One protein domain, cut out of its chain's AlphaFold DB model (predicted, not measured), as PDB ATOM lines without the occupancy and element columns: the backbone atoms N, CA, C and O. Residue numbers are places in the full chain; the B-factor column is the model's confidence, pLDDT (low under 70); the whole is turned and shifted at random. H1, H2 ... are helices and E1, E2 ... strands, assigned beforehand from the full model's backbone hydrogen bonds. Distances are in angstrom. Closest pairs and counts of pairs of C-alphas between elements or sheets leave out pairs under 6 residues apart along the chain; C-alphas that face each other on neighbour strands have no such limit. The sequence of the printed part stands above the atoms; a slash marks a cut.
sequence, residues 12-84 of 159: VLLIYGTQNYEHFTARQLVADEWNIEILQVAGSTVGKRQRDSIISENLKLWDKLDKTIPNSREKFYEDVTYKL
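Overview. This is residues 12 to 84 of the 159 residues of an uncharacterized protein of Aequorivita sp (UniProt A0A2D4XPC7). A small sheet of two parallel strands, E1 and E2, sits between two helices, H2 beside E1 and H1 near E2, and both helices run back against the direction of the strands. A third helix, H3, makes a corner with the last turn of H2 and crosses from there to H1, so that the three helices make a U with the sheet between its arms. The printed part has 73 residues with three named helices and two named strands, in the order E1, H1, E2, H2, H3, and its class is mixed, helices and strands. The whole is compact, with a radius of gyration of the C-alphas of 12.3 A and spans of 32 by 28 by 16 A.

Along the chain. E1 is residues 12 to 16, 13.1 A from first to last C-alpha, and begins with C-alpha 12 at (169.483, 129.316, 162.382). E2 is residues 36 to 42, 18.1 A long. H2, the longest helix, is residues 48 to 66 and measures 26.7 A, from C-alpha 48 at (170.243, 137.222, 181.243). H1 is residues 21 to 33, 18.5 A long. H3 is residues 72 to 84, 17.9 A long, and ends with C-alpha 84 at (153.824, 117.016, 167.894).

Arrangement. E1 and E2 are parallel neighbours, with 30 degrees between their directions; N 13 and O 37 are 2.8 A apart and N 39 and O 13 are 3.0 A apart, both within hydrogen-bond range. E1, H1 and E2 form a strand-helix-strand unit, two parallel neighbour strands with a helix between them in the chain, and its crossover is right-handed. E1 and H2 have 8 pairs of C-alphas within 8 A, the closest being those of Leu 13 and Asn 58 at 6.0 A. E2 and H2 are near each other, with 6 pairs of C-alphas within 10 A. The closest C-alphas of H1 and E2 are those of Ala 31 and Glu 37, 6.5 A apart. H1 and H3 touch at a steep tilt of 52 degrees, opposite ways, with the C-alphas of Ala 26 and Leu 84 closest at 5.0 A. H2 and H3 touch, about perpendicular at 83 degrees, through residues 62 to 66 of H2 and 72 to 73 of H3 alone; the closest C-alphas are those of Asp 66 and Ser 72, 5.4 A apart. H1 and H2 are apart, and H3 is apart from E1 and from E2. In H1, H2 and H3 every O i to N i+4 pair is within hydrogen-bond range.

Size, cuts and confidence. The two C-alphas farthest apart are those of Thr 45 and Thr 68, at 33.9 A. The printed part runs from 12 to 84 with no cut, and its four links between elements are tight. The mean pLDDT of the printed part is 92.4, and no printed residue is under 70.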
ATOM      1  N   VAL A  12     169.091 129.988 161.135       95.00
ATOM      2  CA  VAL A  12     169.483 129.316 162.382       95.00
ATOM      3  C   VAL A  12     168.547 129.730 163.505       95.00
ATOM      4  O   VAL A  12     168.457 130.911 163.833       95.00
ATOM      5  N   LEU A  13     167.881 128.753 164.117       94.94
ATOM      6  CA  LEU A  13     167.066 128.937 165.311       94.94
ATOM      7  C   LEU A  13     167.863 128.519 166.548       94.94
ATOM      8  O   LEU A  13     168.157 127.338 166.755       94.94
ATOM      9  N   LEU A  14     168.178 129.487 167.403       93.81
ATOM     10  CA  LEU A  14     168.901 129.253 168.647       93.81
ATOM     11  C   LEU A  14     167.933 128.813 169.746       93.81
ATOM     12  O   LEU A  14     166.940 129.488 170.031       93.81
ATOM     13  N   ILE A  15     168.233 127.694 170.403       91.06
ATOM     14  CA  ILE A  15     167.425 127.170 171.507       91.06
ATOM     15  C   ILE A  15     168.271 126.998 172.767       91.06
ATOM     16  O   ILE A  15     169.458 126.677 172.715       91.06
ATOM     17  N   TYR A  16     167.640 127.193 173.919       86.62
ATOM     18  CA  TYR A  16     168.211 126.882 175.224       86.62
ATOM     19  C   TYR A  16     167.223 126.049 176.040       86.62
ATOM     20  O   TYR A  16     166.013 126.075 175.798       86.62
ATOM     21  N   GLY A  17     167.748 125.324 177.023       82.62
ATOM     22  CA  GLY A  17     166.975 124.442 177.886       82.62
ATOM     23  C   GLY A  17     166.831 123.021 177.357       82.62
ATOM     24  O   GLY A  17     167.174 122.704 176.220       82.62
ATOM     25  N   THR A  18     166.333 122.147 178.224       75.88
ATOM     26  CA  THR A  18     166.014 120.758 177.893       75.88
ATOM     27  C   THR A  18     164.567 120.666 177.437       75.88
ATOM     28  O   THR A  18     163.656 121.041 178.178       75.88
ATOM     29  N   GLN A  19     164.343 120.154 176.231       76.69
ATOM     30  CA  GLN A  19     163.002 119.843 175.746       76.69
ATOM     31  C   GLN A  19     162.714 118.359 175.927       76.69
ATOM     32  O   GLN A  19     163.629 117.538 175.877       76.69
ATOM     33  N   ASN A  20     161.439 118.008 176.093       86.62
ATOM     34  CA  ASN A  20     161.048 116.611 175.965       86.62
ATOM     35  C   ASN A  20     161.382 116.116 174.540       86.62
ATOM     36  O   ASN A  20     161.212 116.857 173.569       86.62
ATOM     37  N   TYR A  21     161.836 114.867 174.428       91.19
ATOM     38  CA  TYR A  21     162.252 114.218 173.189       91.19
ATOM     39  C   TYR A  21     161.203 114.348 172.076       91.19
ATOM     40  O   TYR A  21     161.553 114.681 170.943       91.19
ATOM     41  N   GLU A  22     159.913 114.146 172.376       93.62
ATOM     42  CA  GLU A  22     158.853 114.268 171.365       93.62
ATOM     43  C   GLU A  22     158.726 115.700 170.830       93.62
ATOM     44  O   GLU A  22     158.563 115.895 169.627       93.62
ATOM     45  N   HIS A  23     158.853 116.700 171.705       93.31
ATOM     46  CA  HIS A  23     158.789 118.109 171.320       93.31
ATOM     47  C   HIS A  23     160.009 118.519 170.490       93.31
ATOM     48  O   HIS A  23     159.870 119.222 169.490       93.31
ATOM     49  N   PHE A  24     161.201 118.067 170.886       92.94
ATOM     50  CA  PHE A  24     162.420 118.305 170.120       92.94
ATOM     51  C   PHE A  24     162.335 117.661 168.730       92.94
ATOM     52  O   PHE A  24     162.606 118.319 167.731       92.94
ATOM     53  N   THR A  25     161.859 116.414 168.656       94.44
ATOM     54  CA  THR A  25     161.655 115.694 167.388       94.44
ATOM     55  C   THR A  25     160.668 116.428 166.480       94.44
ATOM     56  O   THR A  25     160.962 116.649 165.309       94.44
ATOM     57  N   ALA A  26     159.508 116.837 167.009       95.25
ATOM     58  CA  ALA A  26     158.516 117.591 166.244       95.25
ATOM     59  C   ALA A  26     159.097 118.902 165.703       95.25
ATOM     60  O   ALA A  26     158.894 119.235 164.539       95.25
ATOM     61  N   ARG A  27     159.865 119.615 166.534       95.44
ATOM     62  CA  ARG A  27     160.535 120.850 166.130       95.44
ATOM     63  C   ARG A  27     161.566 120.621 165.031       95.44
ATOM     64  O   ARG A  27     161.586 121.404 164.091       95.44
ATOM     65  N   GLN A  28     162.378 119.571 165.131       94.50
ATOM     66  CA  GLN A  28     163.375 119.247 164.111       94.50
ATOM     67  C   GLN A  28     162.716 118.948 162.762       94.50
ATOM     68  O   GLN A  28     163.158 119.477 161.755       94.50
ATOM     69  N   LEU A  29     161.612 118.193 162.745       94.44
ATOM     70  CA  LEU A  29     160.885 117.902 161.503       94.44
ATOM     71  C   LEU A  29     160.387 119.169 160.802       94.44
ATOM     72  O   LEU A  29     160.521 119.287 159.589       94.44
ATOM     73  N   VAL A  30     159.818 120.113 161.555       95.56
ATOM     74  CA  VAL A  30     159.364 121.389 160.981       95.56
ATOM     75  C   VAL A  30     160.552 122.244 160.563       95.56
ATOM     76  O   VAL A  30     160.525 122.848 159.501       95.56
ATOM     77  N   ALA A  31     161.621 122.276 161.359       95.31
ATOM     78  CA  ALA A  31     162.829 123.006 161.004       95.31
ATOM     79  C   ALA A  31     163.440 122.488 159.694       95.31
ATOM     80  O   ALA A  31     163.752 123.298 158.826       95.31
ATOM     81  N   ASP A  32     163.491 121.172 159.490       93.94
ATOM     82  CA  ASP A  32     163.946 120.567 158.237       93.94
ATOM     83  C   ASP A  32     163.040 120.970 157.053       93.94
ATOM     84  O   ASP A  32     163.542 121.351 155.995       93.94
ATOM     85  N   GLU A  33     161.712 120.963 157.234       94.00
ATOM     86  CA  GLU A  33     160.735 121.412 156.220       94.00
ATOM     87  C   GLU A  33     160.890 122.905 155.873       94.00
ATOM     88  O   GLU A  33     160.678 123.307 154.729       94.00
ATOM     89  N   TRP A  34     161.303 123.718 156.845       94.81
ATOM     90  CA  TRP A  34     161.491 125.163 156.716       94.81
ATOM     91  C   TRP A  34     162.937 125.565 156.370       94.81
ATOM     92  O   TRP A  34     163.243 126.759 156.288       94.81
ATOM     93  N   ASN A  35     163.834 124.593 156.157       93.75
ATOM     94  CA  ASN A  35     165.271 124.807 155.959       93.75
ATOM     95  C   ASN A  35     165.907 125.668 157.074       93.75
ATOM     96  O   ASN A  35     166.657 126.617 156.819       93.75
ATOM     97  N   ILE A  36     165.547 125.357 158.318       95.25
ATOM     98  CA  ILE A  36     166.054 125.961 159.546       95.25
ATOM     99  C   ILE A  36     166.964 124.952 160.248       95.25
ATOM    100  O   ILE A  36     166.586 123.815 160.511       95.25
ATOM    101  N   GLU A  37     168.159 125.388 160.619       94.81
ATOM    102  CA  GLU A  37     169.054 124.644 161.495       94.81
ATOM    103  C   GLU A  37     168.760 125.004 162.955       94.81
ATOM    104  O   GLU A  37     168.749 126.177 163.332       94.81
ATOM    105  N   ILE A  38     168.512 123.999 163.796       93.12
ATOM    106  CA  ILE A  38     168.327 124.200 165.235       93.12
ATOM    107  C   ILE A  38     169.676 124.050 165.928       93.12
ATOM    108  O   ILE A  38     170.273 122.976 165.896       93.12
ATOM    109  N   LEU A  39     170.112 125.095 166.631       92.06
ATOM    110  CA  LEU A  39     171.330 125.053 167.434       92.06
ATOM    111  C   LEU A  39     170.992 125.176 168.921       92.06
ATOM    112  O   LEU A  39     170.509 126.213 169.387       92.06
ATOM    113  N   GLN A  40     171.269 124.119 169.686       88.75
ATOM    114  CA  GLN A  40     171.165 124.166 171.142       88.75
ATOM    115  C   GLN A  40     172.417 124.819 171.727       88.75
ATOM    116  O   GLN A  40     173.478 124.209 171.801       88.75
ATOM    117  N   VAL A  41     172.283 126.074 172.150       87.50
ATOM    118  CA  VAL A  41     173.415 126.900 172.605       87.50
ATOM    119  C   VAL A  41     173.610 126.891 174.117       87.50
ATOM    120  O   VAL A  41     174.641 127.348 174.605       87.50
ATOM    121  N   ALA A  42     172.635 126.385 174.874       83.31
ATOM    122  CA  ALA A  42     172.745 126.258 176.321       83.31
ATOM    123  C   ALA A  42     171.770 125.236 176.924       83.31
ATOM    124  O   ALA A  42     170.721 124.921 176.354       83.31
ATOM    125  N   GLY A  43     172.112 124.761 178.126       79.56
ATOM    126  CA  GLY A  43     171.241 123.945 178.974       79.56
ATOM    127  C   GLY A  43     170.135 124.758 179.660       79.56
ATOM    128  O   GLY A  43     169.711 125.807 179.178       79.56
ATOM    129  N   SER A  44     169.643 124.267 180.796       79.00
ATOM    130  CA  SER A  44     168.461 124.812 181.493       79.00
ATOM    131  C   SER A  44     168.687 126.155 182.192       79.00
ATOM    132  O   SER A  44     167.727 126.879 182.451       79.00
ATOM    133  N   THR A  45     169.939 126.515 182.471       81.50
ATOM    134  CA  THR A  45     170.301 127.768 183.137       81.50
ATOM    135  C   THR A  45     171.119 128.630 182.186       81.50
ATOM    136  O   THR A  45     172.211 128.247 181.777       81.50
ATOM    137  N   VAL A  46     170.587 129.805 181.846       83.94
ATOM    138  CA  VAL A  46     171.252 130.807 181.000       83.94
ATOM    139  C   VAL A  46     171.262 132.157 181.694       83.94
ATOM    140  O   VAL A  46     170.250 132.584 182.257       83.94
ATOM    141  N   GLY A  47     172.402 132.848 181.633       88.38
ATOM    142  CA  GLY A  47     172.499 134.219 182.121       88.38
ATOM    143  C   GLY A  47     171.623 135.162 181.293       88.38
ATOM    144  O   GLY A  47     171.428 134.945 180.096       88.38
ATOM    145  N   LYS A  48     171.122 136.242 181.909       89.50
ATOM    146  CA  LYS A  48     170.243 137.222 181.243       89.50
ATOM    147  C   LYS A  48     170.819 137.717 179.908       89.50
ATOM    148  O   LYS A  48     170.137 137.654 178.898       89.50
ATOM    149  N   ARG A  49     172.102 138.099 179.882       89.00
ATOM    150  CA  ARG A  49     172.777 138.585 178.662       89.00
ATOM    151  C   ARG A  49     172.756 137.571 177.514       89.00
ATOM    152  O   ARG A  49     172.513 137.945 176.374       89.00
ATOM    153  N   GLN A  50     172.990 136.292 177.809       87.81
ATOM    154  CA  GLN A  50     172.938 135.231 176.798       87.81
ATOM    155  C   GLN A  50     171.509 135.018 176.299       87.81
ATOM    156  O   GLN A  50     171.296 134.891 175.099       87.81
ATOM    157  N   ARG A  51     170.525 135.032 177.207       88.94
ATOM    158  CA  ARG A  51     169.106 134.948 176.841       88.94
ATOM    159  C   ARG A  51     168.699 136.091 175.910       88.94
ATOM    160  O   ARG A  51     168.094 135.828 174.878       88.94
ATOM    161  N   ASP A  52     169.057 137.325 176.254       90.75
ATOM    162  CA  ASP A  52     168.728 138.514 175.463       90.75
ATOM    163  C   ASP A  52     169.368 138.434 174.065       90.75
ATOM    164  O   ASP A  52     168.713 138.719 173.063       90.75
ATOM    165  N   SER A  53     170.613 137.949 173.981       90.62
ATOM    166  CA  SER A  53     171.294 137.697 172.705       90.62
ATOM    167  C   SER A  53     170.571 136.646 171.858       90.62
ATOM    168  O   SER A  53     170.362 136.868 170.670       90.62
ATOM    169  N   ILE A  54     170.160 135.522 172.453       91.94
ATOM    170  CA  ILE A  54     169.420 134.460 171.752       91.94
ATOM    171  C   ILE A  54     168.087 134.986 171.217       91.94
ATOM    172  O   ILE A  54     167.727 134.714 170.075       91.94
ATOM    173  N   ILE A  55     167.357 135.754 172.032       93.19
ATOM    174  CA  ILE A  55     166.094 136.373 171.621       93.19
ATOM    175  C   ILE A  55     166.332 137.319 170.441       93.19
ATOM    176  O   ILE A  55     165.599 137.246 169.461       93.19
ATOM    177  N   SER A  56     167.366 138.162 170.506       94.94
ATOM    178  CA  SER A  56     167.687 139.105 169.431       94.94
ATOM    179  C   SER A  56     168.018 138.404 168.111       94.94
ATOM    180  O   SER A  56     167.487 138.795 167.074       94.94
ATOM    181  N   GLU A  57     168.834 137.348 168.132       94.81
ATOM    182  CA  GLU A  57     169.163 136.592 166.916       94.81
ATOM    183  C   GLU A  57     167.944 135.857 166.343       94.81
ATOM    184  O   GLU A  57     167.702 135.900 165.137       94.81
ATOM    185  N   ASN A  58     167.113 135.259 167.200       96.12
ATOM    186  CA  ASN A  58     165.882 134.613 166.750       96.12
ATOM    187  C   ASN A  58     164.878 135.619 166.166       96.12
ATOM    188  O   ASN A  58     164.189 135.285 165.211       96.12
ATOM    189  N   LEU A  59     164.790 136.845 166.695       96.62
ATOM    190  CA  LEU A  59     163.940 137.892 166.111       96.62
ATOM    191  C   LEU A  59     164.380 138.238 164.684       96.62
ATOM    192  O   LEU A  59     163.548 138.249 163.787       96.62
ATOM    193  N   LYS A  60     165.690 138.395 164.445       96.38
ATOM    194  CA  LYS A  60     166.226 138.631 163.092       96.38
ATOM    195  C   LYS A  60     165.884 137.498 162.123       96.38
ATOM    196  O   LYS A  60     165.626 137.757 160.947       96.38
ATOM    197  N   LEU A  61     165.904 136.248 162.594       96.25
ATOM    198  CA  LEU A  61     165.478 135.098 161.797       96.25
ATOM    199  C   LEU A  61     164.012 135.241 161.372       96.25
ATOM    200  O   LEU A  61     163.714 135.103 160.186       96.25
ATOM    201  N   TRP A  62     163.110 135.507 162.318       97.31
ATOM    202  CA  TRP A  62     161.682 135.629 162.022       97.31
ATOM    203  C   TRP A  62     161.398 136.820 161.106       97.31
ATOM    204  O   TRP A  62     160.739 136.639 160.089       97.31
ATOM    205  N   ASP A  63     162.020 137.976 161.344       96.50
ATOM    206  CA  ASP A  63     161.911 139.147 160.460       96.50
ATOM    207  C   ASP A  63     162.381 138.838 159.026       96.50
ATOM    208  O   ASP A  63     161.841 139.353 158.042       96.50
ATOM    209  N   LYS A  64     163.415 137.998 158.875       95.44
ATOM    210  CA  LYS A  64     163.888 137.534 157.563       95.44
ATOM    211  C   LYS A  64     162.857 136.622 156.896       95.44
ATOM    212  O   LYS A  64     162.625 136.778 155.698       95.44
ATOM    213  N   LEU A  65     162.273 135.684 157.639       95.38
ATOM    214  CA  LEU A  65     161.277 134.735 157.135       95.38
ATOM    215  C   LEU A  65     159.925 135.394 156.838       95.38
ATOM    216  O   LEU A  65     159.265 135.007 155.880       95.38
ATOM    217  N   ASP A  66     159.549 136.434 157.577       96.94
ATOM    218  CA  ASP A  66     158.300 137.178 157.378       96.94
ATOM    219  C   ASP A  66     158.218 137.867 156.014       96.94
ATOM    220  O   ASP A  66     157.126 138.114 155.502       96.94
ATOM    221  N   LYS A  67     159.366 138.106 155.368       95.31
ATOM    222  CA  LYS A  67     159.431 138.629 153.995       95.31
ATOM    223  C   LYS A  67     158.860 137.661 152.957       95.31
ATOM    224  O   LYS A  67     158.480 138.103 151.876       95.31
ATOM    225  N   THR A  68     158.826 136.362 153.251       93.38
ATOM    226  CA  THR A  68     158.315 135.316 152.351       93.38
ATOM    227  C   THR A  68     157.089 134.610 152.920       93.38
ATOM    228  O   THR A  68     156.184 134.254 152.169       93.38
ATOM    229  N   ILE A  69     157.036 134.416 154.238       92.50
ATOM    230  CA  ILE A  69     155.966 133.721 154.952       92.50
ATOM    231  C   ILE A  69     155.473 134.640 156.078       92.50
ATOM    232  O   ILE A  69     156.065 134.635 157.149       92.50
ATOM    233  N   PRO A  70     154.376 135.397 155.894       95.38
ATOM    234  CA  PRO A  70     153.870 136.294 156.934       95.38
ATOM    235  C   PRO A  70     153.535 135.548 158.231       95.38
ATOM    236  O   PRO A  70     152.919 134.477 158.151       95.38
ATOM    237  N   ASN A  71     153.875 136.130 159.387       95.94
ATOM    238  CA  ASN A  71     153.731 135.521 160.719       95.94
ATOM    239  C   ASN A  71     154.474 134.176 160.815       95.94
ATOM    240  O   ASN A  71     153.935 133.164 161.272       95.94
ATOM    241  N   SER A  72     155.698 134.139 160.286       96.75
ATOM    242  CA  SER A  72     156.550 132.955 160.175       96.75
ATOM    243  C   SER A  72     156.765 132.277 161.519       96.75
ATOM    244  O   SER A  72     156.718 131.052 161.598       96.75
ATOM    245  N   ARG A  73     156.942 133.060 162.586       97.06
ATOM    246  CA  ARG A  73     157.121 132.546 163.941       97.06
ATOM    247  C   ARG A  73     155.891 131.777 164.409       97.06
ATOM    248  O   ARG A  73     156.020 130.638 164.851       97.06
ATOM    249  N   GLU A  74     154.715 132.394 164.347       97.56
ATOM    250  CA  GLU A  74     153.455 131.786 164.779       97.56
ATOM    251  C   GLU A  74     153.171 130.522 163.968       97.56
ATOM    252  O   GLU A  74     152.969 129.458 164.552       97.56
ATOM    253  N   LYS A  75     153.287 130.605 162.639       97.44
ATOM    254  CA  LYS A  75     153.105 129.463 161.732       97.44
ATOM    255  C   LYS A  75     154.076 128.324 162.012       97.44
ATOM    256  O   LYS A  75     153.666 127.170 162.054       97.44
ATOM    257  N   PHE A  76     155.346 128.632 162.269       97.12
ATOM    258  CA  PHE A  76     156.325 127.619 162.645       97.12
ATOM    259  C   PHE A  76     155.886 126.878 163.916       97.12
ATOM    260  O   PHE A  76     155.933 125.652 163.971       97.12
ATOM    261  N   TYR A  77     155.418 127.586 164.950       95.31
ATOM    262  CA  TYR A  77     154.945 126.937 166.180       95.31
ATOM    263  C   TYR A  77     153.617 126.186 166.010       95.31
ATOM    264  O   TYR A  77     153.415 125.160 166.671       95.31
ATOM    265  N   GLU A  78     152.731 126.644 165.127       96.81
ATOM    266  CA  GLU A  78     151.525 125.911 164.730       96.81
ATOM    267  C   GLU A  78     151.887 124.589 164.043       96.81
ATOM    268  O   GLU A  78     151.406 123.530 164.459       96.81
ATOM    269  N   ASP A  79     152.817 124.620 163.086       96.44
ATOM    270  CA  ASP A  79     153.331 123.428 162.412       96.44
ATOM    271  C   ASP A  79     153.982 122.464 163.411       96.44
ATOM    272  O   ASP A  79     153.729 121.255 163.377       96.44
ATOM    273  N   VAL A  80     154.775 122.978 164.362       96.06
ATOM    274  CA  VAL A  80     155.383 122.150 165.417       96.06
ATOM    275  C   VAL A  80     154.307 121.479 166.256       96.06
ATOM    276  O   VAL A  80     154.410 120.285 166.538       96.06
ATOM    277  N   THR A  81     153.255 122.207 166.622       94.62
ATOM    278  CA  THR A  81     152.125 121.661 167.384       94.62
ATOM    279  C   THR A  81     151.402 120.572 166.590       94.62
ATOM    280  O   THR A  81     151.099 119.503 167.130       94.62
ATOM    281  N   TYR A  82     151.195 120.791 165.291       93.94
ATOM    282  CA  TYR A  82     150.579 119.818 164.395       93.94
ATOM    283  C   TYR A  82     151.407 118.531 164.275       93.94
ATOM    284  O   TYR A  82     150.860 117.428 164.372       93.94
ATOM    285  N   LYS A  83     152.735 118.644 164.122       93.88
ATOM    286  CA  LYS A  83     153.650 117.487 164.083       93.88
ATOM    287  C   LYS A  83     153.795 116.811 165.442       93.88
ATOM    288  O   LYS A  83     153.990 115.598 165.492       93.88
ATOM    289  N   LEU A  84     153.690 117.553 166.542       95.00
ATOM    290  CA  LEU A  84     153.824 117.016 167.894       95.00
ATOM    291  C   LEU A  84     152.706 116.034 168.230       95.00
ATOM    292  O   LEU A  84     152.979 114.984 168.807       95.00
TER     293      LEU A  84